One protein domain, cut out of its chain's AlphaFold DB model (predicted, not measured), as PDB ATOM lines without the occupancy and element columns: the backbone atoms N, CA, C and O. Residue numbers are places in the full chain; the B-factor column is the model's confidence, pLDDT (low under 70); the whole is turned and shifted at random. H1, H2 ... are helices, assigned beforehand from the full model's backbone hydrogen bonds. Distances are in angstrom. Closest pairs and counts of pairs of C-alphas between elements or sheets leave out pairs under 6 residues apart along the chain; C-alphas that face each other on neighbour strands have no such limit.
ATOM      1  N   PHE A 147      -1.412 -45.108  -1.603       93.88
ATOM      2  CA  PHE A 147      -2.330 -44.247  -2.347       93.88
ATOM      3  C   PHE A 147      -1.721 -42.857  -2.596       93.88
ATOM      4  O   PHE A 147      -1.730 -42.377  -3.726       93.88
ATOM      5  N   THR A 148      -1.133 -42.228  -1.571       90.88
ATOM      6  CA  THR A 148      -0.515 -40.896  -1.711       90.88
ATOM      7  C   THR A 148       0.715 -40.899  -2.619       90.88
ATOM      8  O   THR A 148       0.875 -39.980  -3.424       90.88
ATOM      9  N   ILE A 149       1.558 -41.936  -2.558       88.50
ATOM     10  CA  ILE A 149       2.720 -42.085  -3.449       88.50
ATOM     11  C   ILE A 149       2.253 -42.263  -4.901       88.50
ATOM     12  O   ILE A 149       2.767 -41.598  -5.800       88.50
ATOM     13  N   ALA A 150       1.246 -43.111  -5.129       92.19
ATOM     14  CA  ALA A 150       0.669 -43.347  -6.449       92.19
ATOM     15  C   ALA A 150      -0.016 -42.098  -7.028       92.19
ATOM     16  O   ALA A 150       0.136 -41.807  -8.212       92.19
ATOM     17  N   ALA A 151      -0.710 -41.317  -6.197       93.44
ATOM     18  CA  ALA A 151      -1.287 -40.042  -6.609       93.44
ATOM     19  C   ALA A 151      -0.198 -39.017  -6.972       93.44
ATOM     20  O   ALA A 151      -0.270 -38.364  -8.011       93.44
ATOM     21  N   THR A 152       0.853 -38.920  -6.150       88.62
ATOM     22  CA  THR A 152       1.993 -38.015  -6.389       88.62
ATOM     23  C   THR A 152       2.715 -38.345  -7.696       88.62
ATOM     24  O   THR A 152       3.145 -37.438  -8.407       88.62
ATOM     25  N   TYR A 153       2.817 -39.630  -8.050       92.00
ATOM     26  CA  TYR A 153       3.380 -40.066  -9.326       92.00
ATOM     27  C   TYR A 153       2.647 -39.457 -10.531       92.00
ATOM     28  O   TYR A 153       3.291 -38.932 -11.442       92.00
ATOM     29  N   GLU A 154       1.314 -39.471 -10.517       92.56
ATOM     30  CA  GLU A 154       0.519 -38.924 -11.620       92.56
ATOM     31  C   GLU A 154       0.605 -37.390 -11.671       92.56
ATOM     32  O   GLU A 154       0.718 -36.809 -12.750       92.56
ATOM     33  N   VAL A 155       0.679 -36.727 -10.509       90.50
ATOM     34  CA  VAL A 155       0.932 -35.276 -10.419       90.50
ATOM     35  C   VAL A 155       2.283 -34.911 -11.037       90.50
ATOM     36  O   VAL A 155       2.366 -33.981 -11.837       90.50
ATOM     37  N   LEU A 156       3.343 -35.658 -10.718       88.88
ATOM     38  CA  LEU A 156       4.675 -35.457 -11.298       88.88
ATOM     39  C   LEU A 156       4.673 -35.677 -12.814       88.88
ATOM     40  O   LEU A 156       5.279 -34.897 -13.557       88.88
ATOM     41  N   ARG A 157       3.972 -36.715 -13.282       86.75
ATOM     42  CA  ARG A 157       3.813 -37.000 -14.711       86.75
ATOM     43  C   ARG A 157       3.122 -35.841 -15.429       86.75
ATOM     44  O   ARG A 157       3.620 -35.386 -16.461       86.75
ATOM     45  N   ALA A 158       2.028 -35.331 -14.871       87.38
ATOM     46  CA  ALA A 158       1.302 -34.209 -15.446       87.38
ATOM     47  C   ALA A 158       2.123 -32.909 -15.422       87.38
ATOM     48  O   ALA A 158       2.188 -32.201 -16.426       87.38
ATOM     49  N   ALA A 159       2.846 -32.637 -14.331       86.25
ATOM     50  CA  ALA A 159       3.741 -31.485 -14.235       86.25
ATOM     51  C   ALA A 159       4.809 -31.485 -15.342       86.25
ATOM     52  O   ALA A 159       5.059 -30.453 -15.968       86.25
ATOM     53  N   ARG A 160       5.416 -32.641 -15.645       85.88
ATOM     54  CA  ARG A 160       6.378 -32.745 -16.756       85.88
ATOM     55  C   ARG A 160       5.732 -32.505 -18.113       85.88
ATOM     56  O   ARG A 160       6.336 -31.826 -18.941       85.88
ATOM     57  N   TYR A 161       4.534 -33.041 -18.332       84.56
ATOM     58  CA  TYR A 161       3.790 -32.811 -19.568       84.56
ATOM     59  C   TYR A 161       3.542 -31.312 -19.791       84.56
ATOM     60  O   TYR A 161       3.867 -30.789 -20.853       84.56
ATOM     61  N   VAL A 162       3.086 -30.590 -18.764       84.25
ATOM     62  CA  VAL A 162       2.864 -29.135 -18.840       84.25
ATOM     63  C   VAL A 162       4.156 -28.372 -19.122       84.25
ATOM     64  O   VAL A 162       4.170 -27.481 -19.968       84.25
ATOM     65  N   MET A 163       5.261 -28.727 -18.461       81.88
ATOM     66  CA  MET A 163       6.556 -28.071 -18.684       81.88
ATOM     67  C   MET A 163       7.059 -28.256 -20.122       81.88
ATOM     68  O   MET A 163       7.598 -27.317 -20.705       81.88
ATOM     69  N   LEU A 164       6.865 -29.443 -20.708       79.44
ATOM     70  CA  LEU A 164       7.202 -29.720 -22.110       79.44
ATOM     71  C   LEU A 164       6.303 -28.935 -23.073       79.44
ATOM     72  O   LEU A 164       6.805 -28.313 -24.009       79.44
ATOM     73  N   SER A 165       4.997 -28.901 -22.810       80.69
ATOM     74  CA  SER A 165       4.033 -28.157 -23.626       80.69
ATOM     75  C   SER A 165       4.306 -26.649 -23.613       80.69
ATOM     76  O   SER A 165       4.325 -26.025 -24.673       80.69
ATOM     77  N   ARG A 166       4.632 -26.071 -22.447       78.19
ATOM     78  CA  ARG A 166       5.007 -24.651 -22.320       78.19
ATOM     79  C   ARG A 166       6.294 -24.314 -23.070       78.19
ATOM     80  O   ARG A 166       6.386 -23.235 -23.650       78.19
ATOM     81  N   LYS A 167       7.279 -25.224 -23.099       72.50
ATOM     82  CA  LYS A 167       8.502 -25.038 -23.902       72.50
ATOM     83  C   LYS A 167       8.170 -24.936 -25.390       72.50
ATOM     84  O   LYS A 167       8.579 -23.973 -26.032       72.50
ATOM     85  N   HIS A 168       7.379 -25.873 -25.908       73.44
ATOM     86  CA  HIS A 168       6.990 -25.882 -27.317       73.44
ATOM     87  C   HIS A 168       6.154 -24.650 -27.701       73.44
ATOM     88  O   HIS A 168       6.346 -24.085 -28.773       73.44
ATOM     89  N   GLU A 169       5.268 -24.182 -26.817       73.94
ATOM     90  CA  GLU A 169       4.515 -22.946 -27.051       73.94
ATOM     91  C   GLU A 169       5.412 -21.701 -27.028       73.94
ATOM     92  O   GLU A 169       5.305 -20.851 -27.910       73.94
ATOM     93  N   SER A 170       6.342 -21.604 -26.070       67.88
ATOM     94  CA  SER A 170       7.285 -20.481 -26.010       67.88
ATOM     95  C   SER A 170       8.172 -20.404 -27.253       67.88
ATOM     96  O   SER A 170       8.381 -19.317 -27.783       67.88
ATOM     97  N   GLN A 171       8.608 -21.554 -27.772       73.62
ATOM     98  CA  GLN A 171       9.399 -21.628 -28.996       73.62
ATOM     99  C   GLN A 171       8.604 -21.123 -30.208       73.62
ATOM    100  O   GLN A 171       9.101 -20.287 -30.956       73.62
ATOM    101  N   LYS A 172       7.336 -21.536 -30.347       69.00
ATOM    102  CA  LYS A 172       6.444 -21.039 -31.409       69.00
ATOM    103  C   LYS A 172       6.195 -19.531 -31.328       69.00
ATOM    104  O   LYS A 172       6.126 -18.871 -32.362       69.00
ATOM    105  N   ARG A 173       6.045 -18.973 -30.118       65.94
ATOM    106  CA  ARG A 173       5.874 -17.520 -29.932       65.94
ATOM    107  C   ARG A 173       7.125 -16.741 -30.342       65.94
ATOM    108  O   ARG A 173       6.976 -15.706 -30.983       65.94
ATOM    109  N   CYS A 174       8.322 -17.230 -30.013       62.09
ATOM    110  CA  CYS A 174       9.578 -16.594 -30.426       62.09
ATOM    111  C   CYS A 174       9.752 -16.621 -31.952       62.09
ATOM    112  O   CYS A 174       9.982 -15.575 -32.548       62.09
ATOM    113  N   GLU A 175       9.521 -17.776 -32.585       63.72
ATOM    114  CA  GLU A 175       9.614 -17.934 -34.045       63.72
ATOM    115  C   GLU A 175       8.630 -17.011 -34.788       63.72
ATOM    116  O   GLU A 175       8.977 -16.356 -35.772       63.72
ATOM    117  N   SER A 176       7.401 -16.885 -34.276       60.75
ATOM    118  CA  SER A 176       6.403 -15.973 -34.841       60.75
ATOM    119  C   SER A 176       6.729 -14.490 -34.603       60.75
ATOM    120  O   SER A 176       6.338 -13.657 -35.424       60.75
ATOM    121  N   ALA A 177       7.386 -14.137 -33.493       60.03
ATOM    122  CA  ALA A 177       7.766 -12.760 -33.182       60.03
ATOM    123  C   ALA A 177       8.939 -12.286 -34.051       60.03
ATOM    124  O   ALA A 177       8.869 -11.189 -34.602       60.03
ATOM    125  N   GLU A 178       9.953 -13.133 -34.250       61.12
ATOM    126  CA  GLU A 178      11.073 -12.857 -35.160       61.12
ATOM    127  C   GLU A 178      10.591 -12.684 -36.605       61.12
ATOM    128  O   GLU A 178      10.961 -11.711 -37.263       61.12
ATOM    129  N   CYS A 179       9.674 -13.538 -37.080       55.41
ATOM    130  CA  CYS A 179       9.075 -13.373 -38.410       55.41
ATOM    131  C   CYS A 179       8.279 -12.055 -38.546       55.41
ATOM    132  O   CYS A 179       8.288 -11.433 -39.609       55.41
ATOM    133  N   ARG A 180       7.595 -11.599 -37.481       57.53
ATOM    134  CA  ARG A 180       6.851 -10.322 -37.469       57.53
ATOM    135  C   ARG A 180       7.784  -9.112 -37.434       57.53
ATOM    136  O   ARG A 180       7.491  -8.099 -38.068       57.53
ATOM    137  N   GLU A 181       8.889  -9.192 -36.702       57.00
ATOM    138  CA  GLU A 181       9.888  -8.123 -36.668       57.00
ATOM    139  C   GLU A 181      10.636  -8.017 -38.004       57.00
ATOM    140  O   GLU A 181      10.832  -6.907 -38.504       57.00
ATOM    141  N   GLN A 182      10.930  -9.152 -38.648       57.00
ATOM    142  CA  GLN A 182      11.466  -9.183 -40.007       57.00
ATOM    143  C   GLN A 182      10.488  -8.558 -41.019       57.00
ATOM    144  O   GLN A 182      10.881  -7.681 -41.785       57.00
ATOM    145  N   TYR A 183       9.196  -8.902 -40.959       51.62
ATOM    146  CA  TYR A 183       8.151  -8.276 -41.783       51.62
ATOM    147  C   TYR A 183       8.067  -6.753 -41.585       51.62
ATOM    148  O   TYR A 183       7.890  -6.009 -42.544       51.62
ATOM    149  N   ASN A 184       8.198  -6.261 -40.349       57.25
ATOM    150  CA  ASN A 184       8.153  -4.821 -40.068       57.25
ATOM    151  C   ASN A 184       9.401  -4.068 -40.555       57.25
ATOM    152  O   ASN A 184       9.299  -2.876 -40.845       57.25
ATOM    153  N   ARG A 185      10.565  -4.725 -40.638       56.59
ATOM    154  CA  ARG A 185      11.787  -4.118 -41.191       56.59
ATOM    155  C   ARG A 185      11.875  -4.204 -42.713       56.59
ATOM    156  O   ARG A 185      12.420  -3.285 -43.317       56.59
ATOM    157  N   GLU A 186      11.360  -5.272 -43.322       58.03
ATOM    158  CA  GLU A 186      11.560  -5.582 -44.749       58.03
ATOM    159  C   GLU A 186      10.270  -5.506 -45.596       58.03
ATOM    160  O   GLU A 186      10.335  -5.544 -46.822       58.03
ATOM    161  N   GLY A 187       9.100  -5.301 -44.978       48.84
ATOM    162  CA  GLY A 187       7.793  -5.300 -45.646       48.84
ATOM    163  C   GLY A 187       7.267  -6.714 -45.960       48.84
ATOM    164  O   GLY A 187       7.972  -7.705 -45.760       48.84
ATOM    165  N   LEU A 215      22.824 -25.833 -21.088       61.12
ATOM    166  CA  LEU A 215      22.723 -27.086 -20.331       61.12
ATOM    167  C   LEU A 215      22.612 -26.847 -18.818       61.12
ATOM    168  O   LEU A 215      21.860 -27.555 -18.143       61.12
ATOM    169  N   LEU A 216      23.302 -25.830 -18.292       61.75
ATOM    170  CA  LEU A 216      23.237 -25.438 -16.880       61.75
ATOM    171  C   LEU A 216      22.060 -24.511 -16.545       61.75
ATOM    172  O   LEU A 216      21.881 -24.125 -15.387       61.75
ATOM    173  N   SER A 217      21.236 -24.156 -17.531       72.75
ATOM    174  CA  SER A 217      20.045 -23.350 -17.292       72.75
ATOM    175  C   SER A 217      19.133 -24.054 -16.284       72.75
ATOM    176  O   SER A 217      18.810 -25.238 -16.421       72.75
ATOM    177  N   GLY A 218      18.664 -23.321 -15.268       75.38
ATOM    178  CA  GLY A 218      17.869 -23.888 -14.170       75.38
ATOM    179  C   GLY A 218      16.621 -24.656 -14.633       75.38
ATOM    180  O   GLY A 218      16.190 -25.598 -13.973       75.38
ATOM    181  N   LYS A 219      16.082 -24.327 -15.816       74.06
ATOM    182  CA  LYS A 219      14.964 -25.054 -16.442       74.06
ATOM    183  C   LYS A 219      15.351 -26.469 -16.890       74.06
ATOM    184  O   LYS A 219      14.525 -27.375 -16.799       74.06
ATOM    185  N   HIS A 220      16.574 -26.664 -17.384       73.81
ATOM    186  CA  HIS A 220      17.095 -27.977 -17.774       73.81
ATOM    187  C   HIS A 220      17.408 -28.828 -16.544       73.81
ATOM    188  O   HIS A 220      16.993 -29.984 -16.487       73.81
ATOM    189  N   ILE A 221      18.016 -28.234 -15.513       78.81
ATOM    190  CA  ILE A 221      18.286 -28.917 -14.239       78.81
ATOM    191  C   ILE A 221      16.980 -29.383 -13.584       78.81
ATOM    192  O   ILE A 221      16.863 -30.550 -13.211       78.81
ATOM    193  N   LEU A 222      15.971 -28.508 -13.497       81.25
ATOM    194  CA  LEU A 222      14.673 -28.853 -12.914       81.25
ATOM    195  C   LEU A 222      13.970 -29.971 -13.702       81.25
ATOM    196  O   LEU A 222      13.406 -30.883 -13.100       81.25
ATOM    197  N   GLN A 223      14.034 -29.942 -15.036       81.38
ATOM    198  CA  GLN A 223      13.465 -30.993 -15.886       81.38
ATOM    199  C   GLN A 223      14.134 -32.353 -15.641       81.38
ATOM    200  O   GLN A 223      13.438 -33.366 -15.533       81.38
ATOM    201  N   THR A 224      15.464 -32.378 -15.540       79.88
ATOM    202  CA  THR A 224      16.233 -33.600 -15.271       79.88
ATOM    203  C   THR A 224      15.986 -34.113 -13.852       79.88
ATOM    204  O   THR A 224      15.788 -35.311 -13.661       79.88
ATOM    205  N   ALA A 225      15.896 -33.224 -12.859       79.12
ATOM    206  CA  ALA A 225      15.570 -33.588 -11.482       79.12
ATOM    207  C   ALA A 225      14.156 -34.183 -11.360       79.12
ATOM    208  O   ALA A 225      13.989 -35.252 -10.770       79.12
ATOM    209  N   LEU A 226      13.143 -33.556 -11.976       79.75
ATOM    210  CA  LEU A 226      11.783 -34.112 -12.026       79.75
ATOM    211  C   LEU A 226      11.758 -35.478 -12.715       79.75
ATOM    212  O   LEU A 226      11.021 -36.367 -12.290       79.75
ATOM    213  N   HIS A 227      12.556 -35.656 -13.772       82.25
ATOM    214  CA  HIS A 227      12.666 -36.942 -14.449       82.25
ATOM    215  C   HIS A 227      13.245 -38.022 -13.534       82.25
ATOM    216  O   HIS A 227      12.675 -39.108 -13.462       82.25
ATOM    217  N   ALA A 228      14.326 -37.720 -12.812       79.56
ATOM    218  CA  ALA A 228      14.948 -38.659 -11.887       79.56
ATOM    219  C   ALA A 228      13.978 -39.082 -10.770       79.56
ATOM    220  O   ALA A 228      13.824 -40.275 -10.511       79.56
ATOM    221  N   VAL A 229      13.262 -38.122 -10.170       82.38
ATOM    222  CA  VAL A 229      12.258 -38.396  -9.126       82.38
ATOM    223  C   VAL A 229      11.100 -39.232  -9.670       82.38
ATOM    224  O   VAL A 229      10.689 -40.195  -9.025       82.38
ATOM    225  N   GLN A 230      10.586 -38.915 -10.863       87.38
ATOM    226  CA  GLN A 230       9.518 -39.707 -11.474       87.38
ATOM    227  C   GLN A 230       9.960 -41.156 -11.697       87.38
ATOM    228  O   GLN A 230       9.241 -42.074 -11.311       87.38
ATOM    229  N   THR A 231      11.136 -41.361 -12.294       82.31
ATOM    230  CA  THR A 231      11.670 -42.697 -12.573       82.31
ATOM    231  C   THR A 231      11.884 -43.492 -11.282       82.31
ATOM    232  O   THR A 231      11.543 -44.671 -11.221       82.31
ATOM    233  N   PHE A 232      12.370 -42.842 -10.221       81.69
ATOM    234  CA  PHE A 232      12.503 -43.459  -8.903       81.69
ATOM    235  C   PHE A 232      11.152 -43.958  -8.363       81.69
ATOM    236  O   PHE A 232      11.036 -45.117  -7.967       81.69
ATOM    237  N   ILE A 233      10.106 -43.125  -8.419       83.69
ATOM    238  CA  ILE A 233       8.765 -43.507  -7.955       83.69
ATOM    239  C   ILE A 233       8.163 -44.615  -8.832       83.69
ATOM    240  O   ILE A 233       7.550 -45.533  -8.288       83.69
ATOM    241  N   SER A 234       8.369 -44.595 -10.156       85.75
ATOM    242  CA  SER A 234       7.948 -45.689 -11.049       85.75
ATOM    243  C   SER A 234       8.522 -47.033 -10.608       85.75
ATOM    244  O   SER A 234       7.785 -48.017 -10.536       85.75
ATOM    245  N   PHE A 235       9.816 -47.079 -10.272       83.88
ATOM    246  CA  PHE A 235      10.447 -48.301  -9.776       83.88
ATOM    247  C   PHE A 235       9.895 -48.721  -8.411       83.88
ATOM    248  O   PHE A 235       9.621 -49.903  -8.213       83.88
ATOM    249  N   CYS A 236       9.647 -47.782  -7.491       79.62
ATOM    250  CA  CYS A 236       8.999 -48.099  -6.215       79.62
ATOM    251  C   CYS A 236       7.600 -48.706  -6.408       79.62
ATOM    252  O   CYS A 236       7.291 -49.726  -5.798       79.62
ATOM    253  N   LEU A 237       6.766 -48.115  -7.271       85.25
ATOM    254  CA  LEU A 237       5.420 -48.619  -7.573       85.25
ATOM    255  C   LEU A 237       5.463 -50.001  -8.233       85.25
ATOM    256  O   LEU A 237       4.668 -50.872  -7.890       85.25
ATOM    257  N   MET A 238       6.424 -50.225  -9.130       87.25
ATOM    258  CA  MET A 238       6.648 -51.532  -9.745       87.25
ATOM    259  C   MET A 238       7.017 -52.595  -8.701       87.25
ATOM    260  O   MET A 238       6.494 -53.706  -8.762       87.25
ATOM    261  N   LEU A 239       7.865 -52.259  -7.724       78.75
ATOM    262  CA  LEU A 239       8.210 -53.172  -6.631       78.75
ATOM    263  C   LEU A 239       6.998 -53.485  -5.748       78.75
ATOM    264  O   LEU A 239       6.751 -54.649  -5.455       78.75
ATOM    265  N   ILE A 240       6.193 -52.477  -5.402       82.56
ATOM    266  CA  ILE A 240       4.956 -52.661  -4.625       82.56
ATOM    267  C   ILE A 240       3.968 -53.582  -5.359       82.56
ATOM    268  O   ILE A 240       3.327 -54.426  -4.735       82.56
ATOM    269  N   ALA A 241       3.849 -53.456  -6.682       86.06
ATOM    270  CA  ALA A 241       2.960 -54.300  -7.478       86.06
ATOM    271  C   ALA A 241       3.367 -55.788  -7.463       86.06
ATOM    272  O   ALA A 241       2.504 -56.658  -7.577       86.06
ATOM    273  N   MET A 242       4.659 -56.084  -7.292       81.75
ATOM    274  CA  MET A 242       5.194 -57.452  -7.265       81.75
ATOM    275  C   MET A 242       5.012 -58.165  -5.916       81.75
ATOM    276  O   MET A 242       5.260 -59.361  -5.828       81.75
ATOM    277  N   GLU A 243       4.525 -57.474  -4.882       80.62
ATOM    278  CA  GLU A 243       4.253 -58.057  -3.557       80.62
ATOM    279  C   GLU A 243       2.951 -58.883  -3.505       80.62
ATOM    280  O   GLU A 243       2.617 -59.463  -2.473       80.62
ATOM    281  N   TYR A 244       2.179 -58.928  -4.601       77.62
ATOM    282  CA  TYR A 244       0.926 -59.694  -4.747       77.62
ATOM    283  C   TYR A 244      -0.118 -59.481  -3.627       77.62
ATOM    284  O   TYR A 244      -1.017 -60.301  -3.431       77.62
ATOM    285  N   ASN A 245      -0.049 -58.362  -2.902       83.44
ATOM    286  CA  ASN A 245      -0.997 -58.029  -1.846       83.44
ATOM    287  C   ASN A 245      -2.184 -57.230  -2.410       83.44
ATOM    288  O   ASN A 245      -2.054 -56.052  -2.749       83.44
ATOM    289  N   VAL A 246      -3.356 -57.869  -2.477       88.00
ATOM    290  CA  VAL A 246      -4.551 -57.338  -3.156       88.00
ATOM    291  C   VAL A 246      -4.979 -55.944  -2.645       88.00
ATOM    292  O   VAL A 246      -5.083 -55.041  -3.473       88.00
ATOM    293  N   PRO A 247      -5.200 -55.687  -1.336       85.88
ATOM    294  CA  PRO A 247      -5.631 -54.355  -0.897       85.88
ATOM    295  C   PRO A 247      -4.591 -53.239  -1.094       85.88
ATOM    296  O   PRO A 247      -4.970 -52.090  -1.333       85.88
ATOM    297  N   ILE A 248      -3.292 -53.553  -1.024       86.50
ATOM    298  CA  ILE A 248      -2.232 -52.577  -1.328       86.50
ATOM    299  C   ILE A 248      -2.237 -52.247  -2.821       86.50
ATOM    300  O   ILE A 248      -2.209 -51.076  -3.201       86.50
ATOM    301  N   PHE A 249      -2.343 -53.274  -3.662       88.44
ATOM    302  CA  PHE A 249      -2.421 -53.120  -5.108       88.44
ATOM    303  C   PHE A 249      -3.647 -52.299  -5.532       88.44
ATOM    304  O   PHE A 249      -3.540 -51.383  -6.349       88.44
ATOM    305  N   LEU A 250      -4.801 -52.549  -4.907       91.00
ATOM    306  CA  LEU A 250      -6.022 -51.785  -5.154       91.00
ATOM    307  C   LEU A 250      -5.868 -50.311  -4.744       91.00
ATOM    308  O   LEU A 250      -6.307 -49.423  -5.470       91.00
ATOM    309  N   SER A 251      -5.190 -50.045  -3.623       92.12
ATOM    310  CA  SER A 251      -4.901 -48.678  -3.161       92.12
ATOM    311  C   SER A 251      -3.970 -47.931  -4.122       92.12
ATOM    312  O   SER A 251      -4.159 -46.741  -4.367       92.12
ATOM    313  N   MET A 252      -2.998 -48.633  -4.710       93.25
ATOM    314  CA  MET A 252      -2.097 -48.085  -5.725       93.25
ATOM    315  C   MET A 252      -2.854 -47.665  -6.993       93.25
ATOM    316  O   MET A 252      -2.691 -46.537  -7.457       93.25
ATOM    317  N   ILE A 253      -3.703 -48.547  -7.534       94.12
ATOM    318  CA  ILE A 253      -4.538 -48.246  -8.708       94.12
ATOM    319  C   ILE A 253      -5.470 -47.075  -8.405       94.12
ATOM    320  O   ILE A 253      -5.523 -46.119  -9.174       94.12
ATOM    321  N   ALA A 254      -6.170 -47.133  -7.268       95.25
ATOM    322  CA  ALA A 254      -7.103 -46.090  -6.864       95.25
ATOM    323  C   ALA A 254      -6.413 -44.721  -6.769       95.25
ATOM    324  O   ALA A 254      -6.988 -43.727  -7.203       95.25
ATOM    325  N   GLY A 255      -5.174 -44.670  -6.267       94.69
ATOM    326  CA  GLY A 255      -4.374 -43.445  -6.214       94.69
ATOM    327  C   GLY A 255      -4.092 -42.851  -7.594       94.69
ATOM    328  O   GLY A 255      -4.294 -41.654  -7.791       94.69
ATOM    329  N   GLN A 256      -3.694 -43.680  -8.565       93.00
ATOM    330  CA  GLN A 256      -3.451 -43.217  -9.939       93.00
ATOM    331  C   GLN A 256      -4.739 -42.755 -10.624       93.00
ATOM    332  O   GLN A 256      -4.775 -41.670 -11.200       93.00
ATOM    333  N   THR A 257      -5.814 -43.544 -10.533       92.88
ATOM    334  CA  THR A 257      -7.102 -43.200 -11.146       92.88
ATOM    335  C   THR A 257      -7.688 -41.926 -10.542       92.88
ATOM    336  O   THR A 257      -8.139 -41.053 -11.282       92.88
ATOM    337  N   ALA A 258      -7.645 -41.782  -9.213       94.50
ATOM    338  CA  ALA A 258      -8.130 -40.586  -8.534       94.50
ATOM    339  C   ALA A 258      -7.318 -39.351  -8.941       94.50
ATOM    340  O   ALA A 258      -7.901 -38.339  -9.324       94.50
ATOM    341  N   ALA A 259      -5.985 -39.431  -8.915       93.56
ATOM    342  CA  ALA A 259      -5.137 -38.310  -9.305       93.56
ATOM    343  C   ALA A 259      -5.363 -37.901 -10.764       93.56
ATOM    344  O   ALA A 259      -5.553 -36.719 -11.034       93.56
ATOM    345  N   PHE A 260      -5.437 -38.859 -11.691       89.81
ATOM    346  CA  PHE A 260      -5.743 -38.580 -13.094       89.81
ATOM    347  C   PHE A 260      -7.096 -37.868 -13.259       89.81
ATOM    348  O   PHE A 260      -7.197 -36.865 -13.970       89.81
ATOM    349  N   TYR A 261      -8.125 -38.341 -12.551       90.81
ATOM    350  CA  TYR A 261      -9.455 -37.736 -12.574       90.81
ATOM    351  C   TYR A 261      -9.456 -36.296 -12.040       90.81
ATOM    352  O   TYR A 261     -10.059 -35.426 -12.660       90.81
ATOM    353  N   PHE A 262      -8.751 -36.019 -10.937       91.25
ATOM    354  CA  PHE A 262      -8.659 -34.667 -10.369       91.25
ATOM    355  C   PHE A 262      -7.806 -33.710 -11.211       91.25
ATOM    356  O   PHE A 262      -8.113 -32.523 -11.300       91.25
ATOM    357  N   LEU A 263      -6.744 -34.214 -11.839       88.69
ATOM    358  CA  LEU A 263      -5.824 -33.409 -12.640       88.69
ATOM    359  C   LEU A 263      -6.409 -33.015 -13.999       88.69
ATOM    360  O   LEU A 263      -6.152 -31.917 -14.482       88.69
ATOM    361  N   THR A 264      -7.228 -33.874 -14.605       84.69
ATOM    362  CA  THR A 264      -7.842 -33.623 -15.920       84.69
ATOM    363  C   THR A 264      -8.594 -32.278 -16.017       84.69
ATOM    364  O   THR A 264      -8.258 -31.485 -16.899       84.69
ATOM    365  N   PRO A 265      -9.561 -31.942 -15.136       84.62
ATOM    366  CA  PRO A 265     -10.244 -30.646 -15.183       84.62
ATOM    367  C   PRO A 265      -9.314 -29.481 -14.824       84.62
ATOM    368  O   PRO A 265      -9.487 -28.379 -15.345       84.62
ATOM    369  N   PHE A 266      -8.307 -29.722 -13.978       80.69
ATOM    370  CA  PHE A 266      -7.323 -28.710 -13.606       80.69
ATOM    371  C   PHE A 266      -6.430 -28.310 -14.793       80.69
ATOM    372  O   PHE A 266      -6.008 -27.174 -14.884       80.69
ATOM    373  N   PHE A 267      -6.162 -29.176 -15.767       73.56
ATOM    374  CA  PHE A 267      -5.412 -28.742 -16.958       73.56
ATOM    375  C   PHE A 267      -6.293 -28.157 -18.061       73.56
ATOM    376  O   PHE A 267      -5.805 -27.412 -18.910       73.56
ATOM    377  N   HIS A 268      -7.592 -28.456 -18.052       69.12
ATOM    378  CA  HIS A 268      -8.501 -27.992 -19.096       69.12
ATOM    379  C   HIS A 268      -8.819 -26.490 -18.996       69.12
ATOM    380  O   HIS A 268      -9.065 -25.861 -20.023       69.12
ATOM    381  N   TYR A 269      -8.769 -25.894 -17.797       60.66
ATOM    382  CA  TYR A 269      -9.049 -24.460 -17.645       60.66
ATOM    383  C   TYR A 269      -7.977 -23.581 -18.309       60.66
ATOM    384  O   TYR A 269      -8.314 -22.565 -18.909       60.66
ATOM    385  N   GLU A 270      -6.699 -23.978 -18.255       60.75
ATOM    386  CA  GLU A 270      -5.586 -23.129 -18.708       60.75
ATOM    387  C   GLU A 270      -5.511 -23.045 -20.245       60.75
ATOM    388  O   GLU A 270      -5.078 -22.038 -20.797       60.75
ATOM    389  N   GLN A 271      -5.989 -24.072 -20.964       56.06
ATOM    390  CA  GLN A 271      -6.074 -24.018 -22.429       56.06
ATOM    391  C   GLN A 271      -7.242 -23.172 -22.944       56.06
ATOM    392  O   GLN A 271      -7.139 -22.629 -24.044       56.06
ATOM    393  N   LEU A 272      -8.334 -23.038 -22.183       56.09
ATOM    394  CA  LEU A 272      -9.505 -22.287 -22.643       56.09
ATOM    395  C   LEU A 272      -9.229 -20.775 -22.706       56.09
ATOM    396  O   LEU A 272      -9.770 -20.089 -23.567       56.09
ATOM    397  N   GLU A 273      -8.344 -20.273 -21.843       56.12
ATOM    398  CA  GLU A 273      -7.946 -18.862 -21.816       56.12
ATOM    399  C   GLU A 273      -6.958 -18.511 -22.949       56.12
ATOM    400  O   GLU A 273      -6.967 -17.394 -23.456       56.12
ATOM    401  N   MET A 274      -6.162 -19.474 -23.440       53.50
ATOM    402  CA  MET A 274      -5.155 -19.232 -24.493       53.50
ATOM    403  C   MET A 274      -5.674 -19.347 -25.937       53.50
ATOM    404  O   MET A 274      -4.948 -19.015 -26.872       53.50
TER     405      MET A 274
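What this domain is: This is residues 147 to 187 and 215 to 274 of the 280 residues of the protein "Copper transporter" of Toxocara canis (UniProt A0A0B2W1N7). H2 and H3 make a helical hairpin opened as a narrow V, and the first part of H1 lies between its arms. Residues 168 to 187, of which 168 to 186 belong to H1, stick out and make the length. The printed part has 101 residues with three named helices, H1, H2, H3 in order, and no named strand: all helix, mostly aligned. It is only just extended, close to loose, with a radius of gyration of the C-alphas of 19.5 A, spanning 69 by 33 by 16 A.

Where its parts are: Find C-alpha 147 at (-2.330, -44.247, -2.347); from there H1, residues 147 to 186, runs 59.0 A. H2, residues 218 to 241, runs 34.5 A. H3, residues 246 to 274, runs 43.7 A to C-alpha 274 at (-5.155, -19.232, -24.493).

How they stand to each other: Look at residues 147 to 158: with these alone H1 touches H3, closest at the C-alphas of Phe 147 and Gly 255, 4.4 A, the same way at a shallow tilt of 23 degrees. With residues 149 to 160 alone H1 touches H2, closest at the C-alphas of Leu 156 and Gln 230, 6.4 A, opposite ways at a shallow tilt of 29 degrees. The hairpin H2 and H3 touch closest at the C-alphas of Ala 241 and Phe 249, 6.0 A. Every O i to N i+4 pair is within hydrogen-bond range in H1 and H2, 17 of 25 in H3.

The domain as a whole: Residues 188 to 214 are not printed; C-alphas 187 and 215 are 36.6 A apart. The link H2 to H3 is tight. Confidence is under 70 at residues 170, 172 to 187, 215 to 216 and 268 to 274.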